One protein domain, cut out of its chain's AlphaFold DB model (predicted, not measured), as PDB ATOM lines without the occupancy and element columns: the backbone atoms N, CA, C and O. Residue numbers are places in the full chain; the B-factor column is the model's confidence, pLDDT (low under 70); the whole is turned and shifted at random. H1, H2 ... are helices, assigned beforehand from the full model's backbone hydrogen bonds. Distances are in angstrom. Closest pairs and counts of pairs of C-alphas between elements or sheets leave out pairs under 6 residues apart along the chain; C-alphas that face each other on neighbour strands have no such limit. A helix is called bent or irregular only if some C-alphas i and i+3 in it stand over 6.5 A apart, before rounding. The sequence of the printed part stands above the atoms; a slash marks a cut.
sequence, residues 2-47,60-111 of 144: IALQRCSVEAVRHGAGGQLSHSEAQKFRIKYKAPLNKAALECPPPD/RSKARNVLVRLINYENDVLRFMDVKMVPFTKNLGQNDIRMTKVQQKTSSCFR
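AT A GLANCE: This is residues 2 to 47 and 60 to 111 of the 144 residues of an uncharacterized protein of Thiotrichales bacterium (UniProt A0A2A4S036). The model is an open V with one solid arm and one thin one: in the first arm the long helix H2 has H3 partly side by side with it, running the opposite way, and the short H4 follows H3 near H2; the second arm, residues 87 to 111 with H5 and H6, stands free and sticks out from the rest. H1 is off to one side near the corner of the V and touches no other helix, with residues 2 to 8 standing free. The printed part has 98 residues with six named helices, H1 to H6 in order along the chain, and no named strand; the class is all helix. The whole is only just extended, close to loose, with a radius of gyration of the C-alphas of 19.1 A, and its outline is flat, spanning 57 by 45 by 23 A.

IN THESE COORDINATES: H1 is residues 4 to 15, 18.1 A from first to last C-alpha, and begins with C-alpha 4 at (12.421, 23.108, -19.403). H2, the longest helix, is residues 22 to 42, 31.2 A long, from C-alpha 22 at (-3.230, 8.966, -16.696) to C-alpha 42 at (3.098, 34.130, 0.686). It is neither bent nor irregular, but only just: C-alphas 32 and 35 are 6.4 A apart. After the cut, H3 is residues 62 to 72, 15.7 A long, and H4 is residues 74 to 78, 6.1 A long. Residues 79 to 91 hold no named element. H5 is residues 92 to 106, 21.4 A long. H6, residues 108 to 111, is 6.8 A from its first C-alpha to its last, at (-18.928, 60.651, -23.852), and with that distance between C-alphas 108 and 111 it is only just irregular.

HOW THE PARTS SIT: H1 is apart from the five other helices. H2 and H3 touch, with 5 pairs of C-alphas within 8 A. The closest C-alphas are those of Leu 36 and Leu 67, 7.2 A apart. They stand at a shallow tilt of 26 degrees and run opposite ways. H2 touches H3 with residues 36 to 40 alone. H4 is close to H2 but not clearly touching, the closest C-alphas being those of Arg 29 and Leu 78, 7.7 A apart. H4 is likewise close to H3 but not clearly touching, with the C-alphas of Leu 70 and Val 77 closest at 7.9 A. H5 is apart from H1, H2, H3 and H4. H6 is close to H5 but not clearly touching: the closest C-alphas, those of Gln 104 and Phe 110, are 6.3 A apart. H6 is apart from H1, H2, H3 and H4. In H3, H4 and H5 every O i to N i+4 pair is within hydrogen-bond range, against 4 of 8 in H1 and 15 of 17 in H2; H6 is too short for such a pair.

THE WHOLE: The C-alphas farthest apart are those of Ser 23 and Cys 109, at 57.3 A. Without the stretches that stand free, the body has 66 residues and spans 48 by 20 by 17 A. Residues 48 to 59 are cut out, and C-alphas 47 and 60 are 10.3 A apart across this cut, which lies in the link from H2 to H3. The link from H1 to H2 is short, those from H3 to H4 and from H5 to H6 are tight, and that from H4 to H5, with 13 residues, is long. The mean pLDDT of the printed part is 71.3, and 43 residues are under 70, among them residues 2 to 19 and 83 to 97. H1 has a mean pLDDT of 46 and H6 of 56.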
ATOM      1  N   ILE A   2      11.635  28.257 -16.445       34.69
ATOM      2  CA  ILE A   2      10.376  28.007 -17.195       34.69
ATOM      3  C   ILE A   2      10.634  27.312 -18.556       34.69
ATOM      4  O   ILE A   2       9.750  26.667 -19.111       34.69
ATOM      5  N   ALA A   3      11.865  27.378 -19.079       28.91
ATOM      6  CA  ALA A   3      12.222  26.851 -20.400       28.91
ATOM      7  C   ALA A   3      12.214  25.309 -20.504       28.91
ATOM      8  O   ALA A   3      11.965  24.782 -21.583       28.91
ATOM      9  N   LEU A   4      12.399  24.580 -19.396       39.28
ATOM     10  CA  LEU A   4      12.421  23.108 -19.403       39.28
ATOM     11  C   LEU A   4      11.025  22.469 -19.502       39.28
ATOM     12  O   LEU A   4      10.915  21.294 -19.837       39.28
ATOM     13  N   GLN A   5       9.950  23.232 -19.274       48.38
ATOM     14  CA  GLN A   5       8.585  22.703 -19.363       48.38
ATOM     15  C   GLN A   5       8.034  22.716 -20.800       48.38
ATOM     16  O   GLN A   5       7.127  21.952 -21.115       48.38
ATOM     17  N   ARG A   6       8.588  23.557 -21.687       42.88
ATOM     18  CA  ARG A   6       8.174  23.636 -23.101       42.88
ATOM     19  C   ARG A   6       8.608  22.410 -23.909       42.88
ATOM     20  O   ARG A   6       7.816  21.898 -24.691       42.88
ATOM     21  N   CYS A   7       9.806  21.886 -23.644       36.22
ATOM     22  CA  CYS A   7      10.374  20.754 -24.383       36.22
ATOM     23  C   CYS A   7       9.556  19.452 -24.213       36.22
ATOM     24  O   CYS A   7       9.402  18.681 -25.155       36.22
ATOM     25  N   SER A   8       8.934  19.236 -23.044       36.62
ATOM     26  CA  SER A   8       8.095  18.048 -22.804       36.62
ATOM     27  C   SER A   8       6.715  18.126 -23.471       36.62
ATOM     28  O   SER A   8       6.170  17.088 -23.834       36.62
ATOM     29  N   VAL A   9       6.139  19.320 -23.640       52.66
ATOM     30  CA  VAL A   9       4.808  19.483 -24.257       52.66
ATOM     31  C   VAL A   9       4.900  19.421 -25.785       52.66
ATOM     32  O   VAL A   9       3.992  18.914 -26.442       52.66
ATOM     33  N   GLU A  10       6.011  19.883 -26.365       48.31
ATOM     34  CA  GLU A  10       6.243  19.806 -27.813       48.31
ATOM     35  C   GLU A  10       6.598  18.389 -28.287       48.31
ATOM     36  O   GLU A  10       6.126  17.975 -29.344       48.31
ATOM     37  N   ALA A  11       7.308  17.590 -27.482       45.50
ATOM     38  CA  ALA A  11       7.581  16.185 -27.810       45.50
ATOM     39  C   ALA A  11       6.294  15.333 -27.925       45.50
ATOM     40  O   ALA A  11       6.173  14.493 -28.818       45.50
ATOM     41  N   VAL A  12       5.283  15.604 -27.089       51.78
ATOM     42  CA  VAL A  12       3.967  14.930 -27.142       51.78
ATOM     43  C   VAL A  12       3.171  15.328 -28.390       51.78
ATOM     44  O   VAL A  12       2.419  14.517 -28.933       51.78
ATOM     45  N   ARG A  13       3.363  16.554 -28.899       51.12
ATOM     46  CA  ARG A  13       2.691  17.041 -30.115       51.12
ATOM     47  C   ARG A  13       3.123  16.317 -31.389       51.12
ATOM     48  O   ARG A  13       2.319  16.250 -32.314       51.12
ATOM     49  N   HIS A  14       4.341  15.780 -31.435       49.91
ATOM     50  CA  HIS A  14       4.886  15.161 -32.646       49.91
ATOM     51  C   HIS A  14       4.978  13.625 -32.592       49.91
ATOM     52  O   HIS A  14       5.010  13.010 -33.652       49.91
ATOM     53  N   GLY A  15       4.970  12.997 -31.405       48.66
ATOM     54  CA  GLY A  15       5.198  11.546 -31.274       48.66
ATOM     55  C   GLY A  15       4.016  10.687 -30.808       48.66
ATOM     56  O   GLY A  15       3.979   9.502 -31.121       48.66
ATOM     57  N   ALA A  16       3.042  11.233 -30.071       51.59
ATOM     58  CA  ALA A  16       2.028  10.401 -29.417       51.59
ATOM     59  C   ALA A  16       0.684  11.117 -29.291       51.59
ATOM     60  O   ALA A  16       0.388  11.697 -28.254       51.59
ATOM     61  N   GLY A  17      -0.136  11.080 -30.346       55.53
ATOM     62  CA  GLY A  17      -1.600  11.192 -30.260       55.53
ATOM     63  C   GLY A  17      -2.224  12.408 -29.554       55.53
ATOM     64  O   GLY A  17      -3.447  12.464 -29.507       55.53
ATOM     65  N   GLY A  18      -1.454  13.377 -29.052       61.75
ATOM     66  CA  GLY A  18      -1.903  14.519 -28.257       61.75
ATOM     67  C   GLY A  18      -2.517  14.186 -26.889       61.75
ATOM     68  O   GLY A  18      -3.246  15.027 -26.374       61.75
ATOM     69  N   GLN A  19      -2.270  13.003 -26.311       64.19
ATOM     70  CA  GLN A  19      -2.796  12.614 -24.991       64.19
ATOM     71  C   GLN A  19      -1.706  11.979 -24.128       64.19
ATOM     72  O   GLN A  19      -0.959  11.120 -24.594       64.19
ATOM     73  N   LEU A  20      -1.621  12.411 -22.869       71.25
ATOM     74  CA  LEU A  20      -0.723  11.825 -21.874       71.25
ATOM     75  C   LEU A  20      -1.404  10.645 -21.179       71.25
ATOM     76  O   LEU A  20      -2.624  10.634 -21.005       71.25
ATOM     77  N   SER A  21      -0.618   9.663 -20.733       78.00
ATOM     78  CA  SER A  21      -1.161   8.585 -19.903       78.00
ATOM     79  C   SER A  21      -1.655   9.140 -18.561       78.00
ATOM     80  O   SER A  21      -1.126  10.124 -18.033       78.00
ATOM     81  N   HIS A  22      -2.652   8.487 -17.955       78.50
ATOM     82  CA  HIS A  22      -3.230   8.966 -16.696       78.50
ATOM     83  C   HIS A  22      -2.183   9.086 -15.567       78.50
ATOM     84  O   HIS A  22      -2.210  10.036 -14.783       78.50
ATOM     85  N   SER A  23      -1.205   8.174 -15.533       82.25
ATOM     86  CA  SER A  23      -0.089   8.195 -14.575       82.25
ATOM     87  C   SER A  23       0.812   9.423 -14.750       82.25
ATOM     88  O   SER A  23       1.217  10.063 -13.777       82.25
ATOM     89  N   GLU A  24       1.097   9.820 -15.990       81.56
ATOM     90  CA  GLU A  24       1.896  11.014 -16.276       81.56
ATOM     91  C   GLU A  24       1.127  12.295 -15.953       81.56
ATOM     92  O   GLU A  24       1.685  13.200 -15.326       81.56
ATOM     93  N   ALA A  25      -0.168  12.349 -16.276       82.06
ATOM     94  CA  ALA A  25      -1.033  13.478 -15.938       82.06
ATOM     95  C   ALA A  25      -1.087  13.731 -14.417       82.06
ATOM     96  O   ALA A  25      -1.037  14.881 -13.966       82.06
ATOM     97  N   GLN A  26      -1.111  12.672 -13.600       83.81
ATOM     98  CA  GLN A  26      -1.052  12.792 -12.139       83.81
ATOM     99  C   GLN A  26       0.273  13.395 -11.651       83.81
ATOM    100  O   GLN A  26       0.267  14.269 -10.779       83.81
ATOM    101  N   LYS A  27       1.411  13.013 -12.247       87.56
ATOM    102  CA  LYS A  27       2.719  13.612 -11.916       87.56
ATOM    103  C   LYS A  27       2.722  15.121 -12.174       87.56
ATOM    104  O   LYS A  27       3.262  15.883 -11.370       87.56
ATOM    105  N   PHE A  28       2.098  15.572 -13.263       85.06
ATOM    106  CA  PHE A  28       1.972  17.001 -13.560       85.06
ATOM    107  C   PHE A  28       1.032  17.732 -12.598       85.06
ATOM    108  O   PHE A  28       1.369  18.834 -12.170       85.06
ATOM    109  N   ARG A  29      -0.080  17.112 -12.179       87.06
ATOM    110  CA  ARG A  29      -0.973  17.663 -11.138       87.06
ATOM    111  C   ARG A  29      -0.227  17.901  -9.822       87.06
ATOM    112  O   ARG A  29      -0.329  18.974  -9.237       87.06
ATOM    113  N   ILE A  30       0.591  16.942  -9.388       87.38
ATOM    114  CA  ILE A  30       1.397  17.078  -8.162       87.38
ATOM    115  C   ILE A  30       2.404  18.228  -8.298       87.38
ATOM    116  O   ILE A  30       2.497  19.086  -7.417       87.38
ATOM    117  N   LYS A  31       3.116  18.295  -9.429       88.50
ATOM    118  CA  LYS A  31       4.059  19.390  -9.713       88.50
ATOM    119  C   LYS A  31       3.373  20.757  -9.757       88.50
ATOM    120  O   LYS A  31       3.960  21.729  -9.295       88.50
ATOM    121  N   TYR A  32       2.150  20.834 -10.282       87.56
ATOM    122  CA  TYR A  32       1.363  22.066 -10.355       87.56
ATOM    123  C   TYR A  32       0.912  22.564  -8.972       87.56
ATOM    124  O   TYR A  32       0.911  23.768  -8.720       87.56
ATOM    125  N   LYS A  33       0.615  21.658  -8.034       87.81
ATOM    126  CA  LYS A  33       0.212  22.019  -6.663       87.81
ATOM    127  C   LYS A  33       1.346  22.589  -5.809       87.81
ATOM    128  O   LYS A  33       1.097  23.442  -4.960       87.81
ATOM    129  N   ALA A  34       2.594  22.186  -6.045       89.44
ATOM    130  CA  ALA A  34       3.745  22.677  -5.281       89.44
ATOM    131  C   ALA A  34       3.900  24.223  -5.274       89.44
ATOM    132  O   ALA A  34       4.003  24.801  -4.189       89.44
ATOM    133  N   PRO A  35       3.892  24.932  -6.422       87.19
ATOM    134  CA  PRO A  35       3.940  26.393  -6.439       87.19
ATOM    135  C   PRO A  35       2.656  27.042  -5.910       87.19
ATOM    136  O   PRO A  35       2.744  28.106  -5.303       87.19
ATOM    137  N   LEU A  36       1.483  26.414  -6.069       87.31
ATOM    138  CA  LEU A  36       0.235  26.931  -5.488       87.31
ATOM    139  C   LEU A  36       0.293  26.957  -3.959       87.31
ATOM    140  O   LEU A  36      -0.131  27.937  -3.350       87.31
ATOM    141  N   ASN A  37       0.875  25.924  -3.349       86.50
ATOM    142  CA  ASN A  37       1.065  25.861  -1.902       86.50
ATOM    143  C   ASN A  37       2.026  26.952  -1.415       86.50
ATOM    144  O   ASN A  37       1.730  27.634  -0.438       86.50
ATOM    145  N   LYS A  38       3.135  27.185  -2.132       88.69
ATOM    146  CA  LYS A  38       4.056  28.297  -1.827       88.69
ATOM    147  C   LYS A  38       3.360  29.656  -1.943       88.69
ATOM    148  O   LYS A  38       3.425  30.461  -1.022       88.69
ATOM    149  N   ALA A  39       2.610  29.872  -3.023       86.62
ATOM    150  CA  ALA A  39       1.848  31.102  -3.225       86.62
ATOM    151  C   ALA A  39       0.753  31.306  -2.160       86.62
ATOM    152  O   ALA A  39       0.434  32.441  -1.806       86.62
ATOM    153  N   ALA A  40       0.170  30.225  -1.629       86.25
ATOM    154  CA  ALA A  40      -0.804  30.296  -0.545       86.25
ATOM    155  C   ALA A  40      -0.177  30.727   0.790       86.25
ATOM    156  O   ALA A  40      -0.851  31.420   1.553       86.25
ATOM    157  N   LEU A  41       1.085  30.359   1.040       86.25
ATOM    158  CA  LEU A  41       1.855  30.810   2.203       86.25
ATOM    159  C   LEU A  41       2.228  32.293   2.090       86.25
ATOM    160  O   LEU A  41       2.031  33.045   3.038       86.25
ATOM    161  N   GLU A  42       2.716  32.727   0.925       86.62
ATOM    162  CA  GLU A  42       3.098  34.130   0.686       86.62
ATOM    163  C   GLU A  42       1.895  35.083   0.709       86.62
ATOM    164  O   GLU A  42       1.995  36.225   1.158       86.62
ATOM    165  N   CYS A  43       0.742  34.628   0.212       82.50
ATOM    166  CA  CYS A  43      -0.501  35.393   0.173       82.50
ATOM    167  C   CYS A  43      -1.559  34.748   1.081       82.50
ATOM    168  O   CYS A  43      -2.479  34.083   0.564       82.50
ATOM    169  N   PRO A  44      -1.476  34.965   2.411       80.19
ATOM    170  CA  PRO A  44      -2.439  34.407   3.343       80.19
ATOM    171  C   PRO A  44      -3.852  34.947   3.065       80.19
ATOM    172  O   PRO A  44      -4.023  36.068   2.561       80.19
ATOM    173  N   PRO A  45      -4.896  34.148   3.345       77.50
ATOM    174  CA  PRO A  45      -6.267  34.618   3.239       77.50
ATOM    175  C   PRO A  45      -6.503  35.785   4.214       77.50
ATOM    176  O   PRO A  45      -5.946  35.791   5.312       77.50
ATOM    177  N   PRO A  46      -7.313  36.787   3.828       76.94
ATOM    178  CA  PRO A  46      -7.697  37.835   4.758       76.94
ATOM    179  C   PRO A  46      -8.489  37.219   5.913       76.94
ATOM    180  O   PRO A  46      -9.409  36.436   5.689       76.94
ATOM    181  N   ASP A  47      -8.092  37.583   7.124       75.50
ATOM    182  CA  ASP A  47      -8.639  37.064   8.369       75.50
ATOM    183  C   ASP A  47     -10.113  37.464   8.538       75.50
ATOM    184  O   ASP A  47     -10.455  38.650   8.593       75.50
ATOM    185  N   ARG A  60      -9.726  41.385  -1.185       81.19
ATOM    186  CA  ARG A  60      -8.549  40.523  -1.368       81.19
ATOM    187  C   ARG A  60      -7.489  41.239  -2.205       81.19
ATOM    188  O   ARG A  60      -7.827  42.075  -3.048       81.19
ATOM    189  N   SER A  61      -6.217  40.893  -2.002       85.25
ATOM    190  CA  SER A  61      -5.127  41.372  -2.861       85.25
ATOM    191  C   SER A  61      -5.303  40.863  -4.301       85.25
ATOM    192  O   SER A  61      -5.933  39.828  -4.542       85.25
ATOM    193  N   LYS A  62      -4.741  41.586  -5.282       84.88
ATOM    194  CA  LYS A  62      -4.787  41.170  -6.698       84.88
ATOM    195  C   LYS A  62      -4.176  39.775  -6.884       84.88
ATOM    196  O   LYS A  62      -4.797  38.931  -7.522       84.88
ATOM    197  N   ALA A  63      -3.024  39.524  -6.260       86.38
ATOM    198  CA  ALA A  63      -2.335  38.234  -6.294       86.38
ATOM    199  C   ALA A  63      -3.198  37.098  -5.719       86.38
ATOM    200  O   ALA A  63      -3.353  36.058  -6.357       86.38
ATOM    201  N   ARG A  64      -3.867  37.323  -4.576       87.00
ATOM    202  CA  ARG A  64      -4.765  36.322  -3.978       87.00
ATOM    203  C   ARG A  64      -5.952  35.996  -4.881       87.00
ATOM    204  O   ARG A  64      -6.338  34.838  -4.978       87.00
ATOM    205  N   ASN A  65      -6.526  36.991  -5.557       87.94
ATOM    206  CA  ASN A  65      -7.625  36.750  -6.497       87.94
ATOM    207  C   ASN A  65      -7.191  35.868  -7.675       87.94
ATOM    208  O   ASN A  65      -7.963  35.014  -8.103       87.94
ATOM    209  N   VAL A  66      -5.970  36.054  -8.182       88.44
ATOM    210  CA  VAL A  66      -5.402  35.187  -9.224       88.44
ATOM    211  C   VAL A  66      -5.191  33.774  -8.688       88.44
ATOM    212  O   VAL A  66      -5.640  32.825  -9.321       88.44
ATOM    213  N   LEU A  67      -4.602  33.628  -7.498       89.19
ATOM    214  CA  LEU A  67      -4.384  32.322  -6.875       89.19
ATOM    215  C   LEU A  67      -5.694  31.540  -6.693       89.19
ATOM    216  O   LEU A  67      -5.775  30.375  -7.065       89.19
ATOM    217  N   VAL A  68      -6.744  32.196  -6.192       88.62
ATOM    218  CA  VAL A  68      -8.074  31.578  -6.042       88.62
ATOM    219  C   VAL A  68      -8.622  31.108  -7.389       88.62
ATOM    220  O   VAL A  68      -9.179  30.020  -7.478       88.62
ATOM    221  N   ARG A  69      -8.437  31.892  -8.458       89.69
ATOM    222  CA  ARG A  69      -8.849  31.476  -9.806       89.69
ATOM    223  C   ARG A  69      -8.054  30.268 -10.293       89.69
ATOM    224  O   ARG A  69      -8.654  29.359 -10.844       89.69
ATOM    225  N   LEU A  70      -6.742  30.234 -10.073       88.62
ATOM    226  CA  LEU A  70      -5.898  29.108 -10.488       88.62
ATOM    227  C   LEU A  70      -6.251  27.799  -9.774       88.62
ATOM    228  O   LEU A  70      -6.114  26.742 -10.378       88.62
ATOM    229  N   ILE A  71      -6.714  27.880  -8.523       87.88
ATOM    230  CA  ILE A  71      -7.226  26.727  -7.770       87.88
ATOM    231  C   ILE A  71      -8.589  26.298  -8.327       87.88
ATOM    232  O   ILE A  71      -8.781  25.134  -8.660       87.88
ATOM    233  N   ASN A  72      -9.526  27.239  -8.489       88.81
ATOM    234  CA  ASN A  72     -10.878  26.926  -8.964       88.81
ATOM    235  C   ASN A  72     -10.890  26.353 -10.389       88.81
ATOM    236  O   ASN A  72     -11.687  25.472 -10.692       88.81
ATOM    237  N   TYR A  73     -10.010  26.857 -11.255       86.94
ATOM    238  CA  TYR A  73      -9.896  26.446 -12.652       86.94
ATOM    239  C   TYR A  73      -8.719  25.482 -12.885       86.94
ATOM    240  O   TYR A  73      -8.259  25.361 -14.017       86.94
ATOM    241  N   GLU A  74      -8.223  24.780 -11.854       86.00
ATOM    242  CA  GLU A  74      -7.120  23.808 -11.990       86.00
ATOM    243  C   GLU A  74      -7.435  22.754 -13.062       86.00
ATOM    244  O   GLU A  74      -6.621  22.501 -13.948       86.00
ATOM    245  N   ASN A  75      -8.647  22.197 -13.039       83.25
ATOM    246  CA  ASN A  75      -9.066  21.176 -14.002       83.25
ATOM    247  C   ASN A  75      -9.150  21.716 -15.438       83.25
ATOM    248  O   ASN A  75      -8.771  21.017 -16.372       83.25
ATOM    249  N   ASP A  76      -9.598  22.960 -15.619       81.62
ATOM    250  CA  ASP A  76      -9.670  23.591 -16.941       81.62
ATOM    251  C   ASP A  76      -8.286  23.938 -17.484       81.62
ATOM    252  O   ASP A  76      -8.021  23.754 -18.672       81.62
ATOM    253  N   VAL A  77      -7.387  24.395 -16.607       81.00
ATOM    254  CA  VAL A  77      -5.992  24.650 -16.964       81.00
ATOM    255  C   VAL A  77      -5.313  23.352 -17.360       81.00
ATOM    256  O   VAL A  77      -4.594  23.366 -18.341       81.00
ATOM    257  N   LEU A  78      -5.547  22.241 -16.661       82.56
ATOM    258  CA  LEU A  78      -4.891  20.953 -16.919       82.56
ATOM    259  C   LEU A  78      -5.587  20.098 -17.994       82.56
ATOM    260  O   LEU A  78      -5.068  19.046 -18.371       82.56
ATOM    261  N   ARG A  79      -6.712  20.571 -18.545       79.25
ATOM    262  CA  ARG A  79      -7.535  19.860 -19.539       79.25
ATOM    263  C   ARG A  79      -6.794  19.521 -20.834       79.25
ATOM    264  O   ARG A  79      -7.199  18.602 -21.539       79.25
ATOM    265  N   PHE A  80      -5.695  20.224 -21.131       74.06
ATOM    266  CA  PHE A  80      -4.833  19.944 -22.287       74.06
ATOM    267  C   PHE A  80      -4.149  18.572 -22.230       74.06
ATOM    268  O   PHE A  80      -3.680  18.103 -23.258       74.06
ATOM    269  N   MET A  81      -4.051  17.952 -21.049       75.56
ATOM    270  CA  MET A  81      -3.432  16.629 -20.902       75.56
ATOM    271  C   MET A  81      -4.405  15.497 -21.237       75.56
ATOM    272  O   MET A  81      -3.985  14.474 -21.775       75.56
ATOM    273  N   ASP A  82      -5.689  15.707 -20.937       72.12
ATOM    274  CA  ASP A  82      -6.735  14.690 -21.045       72.12
ATOM    275  C   ASP A  82      -7.442  14.750 -22.417       72.12
ATOM    276  O   ASP A  82      -7.808  13.722 -22.994       72.12
ATOM    277  N   VAL A  83      -7.611  15.952 -22.987       69.94
ATOM    278  CA  VAL A  83      -8.371  16.174 -24.228       69.94
ATOM    279  C   VAL A  83      -7.456  16.656 -25.357       69.94
ATOM    280  O   VAL A  83      -6.966  17.783 -25.339       69.94
ATOM    281  N   LYS A  84      -7.305  15.823 -26.395       65.31
ATOM    282  CA  LYS A  84      -6.457  16.061 -27.582       65.31
ATOM    283  C   LYS A  84      -6.748  17.373 -28.316       65.31
ATOM    284  O   LYS A  84      -5.848  18.029 -28.830       65.31
ATOM    285  N   MET A  85      -8.022  17.738 -28.396       62.91
ATOM    286  CA  MET A  85      -8.489  18.928 -29.093       62.91
ATOM    287  C   MET A  85      -9.391  19.703 -28.144       62.91
ATOM    288  O   MET A  85     -10.612  19.652 -28.242       62.91
ATOM    289  N   VAL A  86      -8.787  20.393 -27.175       63.62
ATOM    290  CA  VAL A  86      -9.509  21.434 -26.442       63.62
ATOM    291  C   VAL A  86      -9.826  22.519 -27.470       63.62
ATOM    292  O   VAL A  86      -8.885  23.130 -27.989       63.62
ATOM    293  N   PRO A  87     -11.105  22.771 -27.815       62.78
ATOM    294  CA  PRO A  87     -11.419  23.906 -28.652       62.78
ATOM    295  C   PRO A  87     -11.026  25.131 -27.835       62.78
ATOM    296  O   PRO A  87     -11.685  25.480 -26.855       62.78
ATOM    297  N   PHE A  88      -9.921  25.773 -28.214       59.78
ATOM    298  CA  PHE A  88      -9.662  27.151 -27.835       59.78
ATOM    299  C   PHE A  88     -10.733  27.964 -28.554       59.78
ATOM    300  O   PHE A  88     -10.475  28.540 -29.610       59.78
ATOM    301  N   THR A  89     -11.975  27.915 -28.065       53.81
ATOM    302  CA  THR A  89     -13.043  28.745 -28.594       53.81
ATOM    303  C   THR A  89     -12.531  30.166 -28.472       53.81
ATOM    304  O   THR A  89     -12.224  30.666 -27.388       53.81
ATOM    305  N   LYS A  90     -12.272  30.749 -29.642       59.16
ATOM    306  CA  LYS A  90     -11.688  32.070 -29.813       59.16
ATOM    307  C   LYS A  90     -12.558  33.011 -28.991       59.16
ATOM    308  O   LYS A  90     -13.727  33.180 -29.309       59.16
ATOM    309  N   ASN A  91     -11.993  33.483 -27.881       63.28
ATOM    310  CA  ASN A  91     -12.653  34.174 -26.780       63.28
ATOM    311  C   ASN A  91     -13.713  35.156 -27.305       63.28
ATOM    312  O   ASN A  91     -13.353  36.255 -27.729       63.28
ATOM    313  N   LEU A  92     -14.987  34.742 -27.313       63.53
ATOM    314  CA  LEU A  92     -16.103  35.559 -27.805       63.53
ATOM    315  C   LEU A  92     -16.081  36.917 -27.104       63.53
ATOM    316  O   LEU A  92     -16.037  37.945 -27.763       63.53
ATOM    317  N   GLY A  93     -15.843  36.920 -25.788       61.75
ATOM    318  CA  GLY A  93     -15.660  38.150 -25.020       61.75
ATOM    319  C   GLY A  93     -14.504  39.033 -25.511       61.75
ATOM    320  O   GLY A  93     -14.615  40.254 -25.494       61.75
ATOM    321  N   GLN A  94     -13.396  38.468 -25.998       64.62
ATOM    322  CA  GLN A  94     -12.315  39.262 -26.591       64.62
ATOM    323  C   GLN A  94     -12.706  39.841 -27.956       64.62
ATOM    324  O   GLN A  94     -12.306  40.965 -28.254       64.62
ATOM    325  N   ASN A  95     -13.473  39.114 -28.772       65.88
ATOM    326  CA  ASN A  95     -13.989  39.623 -30.047       65.88
ATOM    327  C   ASN A  95     -15.063  40.707 -29.836       65.88
ATOM    328  O   ASN A  95     -14.968  41.775 -30.445       65.88
ATOM    329  N   ASP A  96     -15.991  40.498 -28.904       68.50
ATOM    330  CA  ASP A  96     -17.079  41.429 -28.575       68.50
ATOM    331  C   ASP A  96     -16.533  42.751 -28.018       68.50
ATOM    332  O   ASP A  96     -16.959  43.855 -28.385       68.50
ATOM    333  N   ILE A  97     -15.504  42.660 -27.168       67.88
ATOM    334  CA  ILE A  97     -14.824  43.836 -26.620       67.88
ATOM    335  C   ILE A  97     -13.989  44.537 -27.696       67.88
ATOM    336  O   ILE A  97     -13.924  45.766 -27.683       67.88
ATOM    337  N   ARG A  98     -13.368  43.819 -28.645       70.94
ATOM    338  CA  ARG A  98     -12.528  44.436 -29.693       70.94
ATOM    339  C   ARG A  98     -13.320  45.421 -30.542       70.94
ATOM    340  O   ARG A  98     -12.883  46.561 -30.683       70.94
ATOM    341  N   MET A  99     -14.499  45.039 -31.027       66.69
ATOM    342  CA  MET A  99     -15.308  45.945 -31.848       66.69
ATOM    343  C   MET A  99     -15.892  47.098 -31.033       66.69
ATOM    344  O   MET A  99     -15.928  48.234 -31.502       66.69
ATOM    345  N   THR A 100     -16.293  46.860 -29.784       66.81
ATOM    346  CA  THR A 100     -16.750  47.936 -28.885       66.81
ATOM    347  C   THR A 100     -15.630  48.927 -28.585       66.81
ATOM    348  O   THR A 100     -15.838  50.138 -28.618       66.81
ATOM    349  N   LYS A 101     -14.412  48.431 -28.359       70.50
ATOM    350  CA  LYS A 101     -13.262  49.271 -28.036       70.50
ATOM    351  C   LYS A 101     -12.754  50.057 -29.239       70.50
ATOM    352  O   LYS A 101     -12.322  51.190 -29.057       70.50
ATOM    353  N   VAL A 102     -12.811  49.484 -30.443       73.25
ATOM    354  CA  VAL A 102     -12.513  50.202 -31.694       73.25
ATOM    355  C   VAL A 102     -13.525  51.324 -31.898       73.25
ATOM    356  O   VAL A 102     -13.113  52.464 -32.059       73.25
ATOM    357  N   GLN A 103     -14.827  51.056 -31.757       66.69
ATOM    358  CA  GLN A 103     -15.848  52.103 -31.883       66.69
ATOM    359  C   GLN A 103     -15.691  53.208 -30.826       66.69
ATOM    360  O   GLN A 103     -15.789  54.378 -31.172       66.69
ATOM    361  N   GLN A 104     -15.338  52.889 -29.575       65.25
ATOM    362  CA  GLN A 104     -15.005  53.899 -28.549       65.25
ATOM    363  C   GLN A 104     -13.751  54.728 -28.870       65.25
ATOM    364  O   GLN A 104     -13.602  55.835 -28.361       65.25
ATOM    365  N   LYS A 105     -12.802  54.165 -29.627       70.94
ATOM    366  CA  LYS A 105     -11.575  54.863 -30.033       70.94
ATOM    367  C   LYS A 105     -11.807  55.750 -31.251       70.94
ATOM    368  O   LYS A 105     -11.243  56.833 -31.309       70.94
ATOM    369  N   THR A 106     -12.596  55.273 -32.210       66.94
ATOM    370  CA  THR A 106     -12.849  55.960 -33.482       66.94
ATOM    371  C   THR A 106     -13.977  56.979 -33.364       66.94
ATOM    372  O   THR A 106     -13.888  58.059 -33.933       66.94
ATOM    373  N   SER A 107     -15.017  56.677 -32.585       62.78
ATOM    374  CA  SER A 107     -16.072  57.629 -32.251       62.78
ATOM    375  C   SER A 107     -15.787  58.218 -30.868       62.78
ATOM    376  O   SER A 107     -15.951  57.569 -29.837       62.78
ATOM    377  N   SER A 108     -15.394  59.489 -30.815       56.56
ATOM    378  CA  SER A 108     -15.351  60.280 -29.571       56.56
ATOM    379  C   SER A 108     -16.743  60.462 -28.920       56.56
ATOM    380  O   SER A 108     -16.868  61.089 -27.870       56.56
ATOM    381  N   CYS A 109     -17.785  59.887 -29.533       56.53
ATOM    382  CA  CYS A 109     -19.211  60.111 -29.314       56.53
ATOM    383  C   CYS A 109     -19.809  59.352 -28.109       56.53
ATOM    384  O   CYS A 109     -20.908  59.657 -27.669       56.53
ATOM    385  N   PHE A 110     -19.083  58.417 -27.490       53.47
ATOM    386  CA  PHE A 110     -19.555  57.700 -26.287       53.47
ATOM    387  C   PHE A 110     -19.363  58.471 -24.963       53.47
ATOM    388  O   PHE A 110     -19.461  57.894 -23.882       53.47
ATOM    389  N   ARG A 111     -19.047  59.771 -25.029       56.72
ATOM    390  CA  ARG A 111     -18.928  60.651 -23.852       56.72
ATOM    391  C   ARG A 111     -20.287  61.168 -23.354       56.72
ATOM    392  O   ARG A 111     -20.347  61.590 -22.203       56.72
TER     393      ARG A 111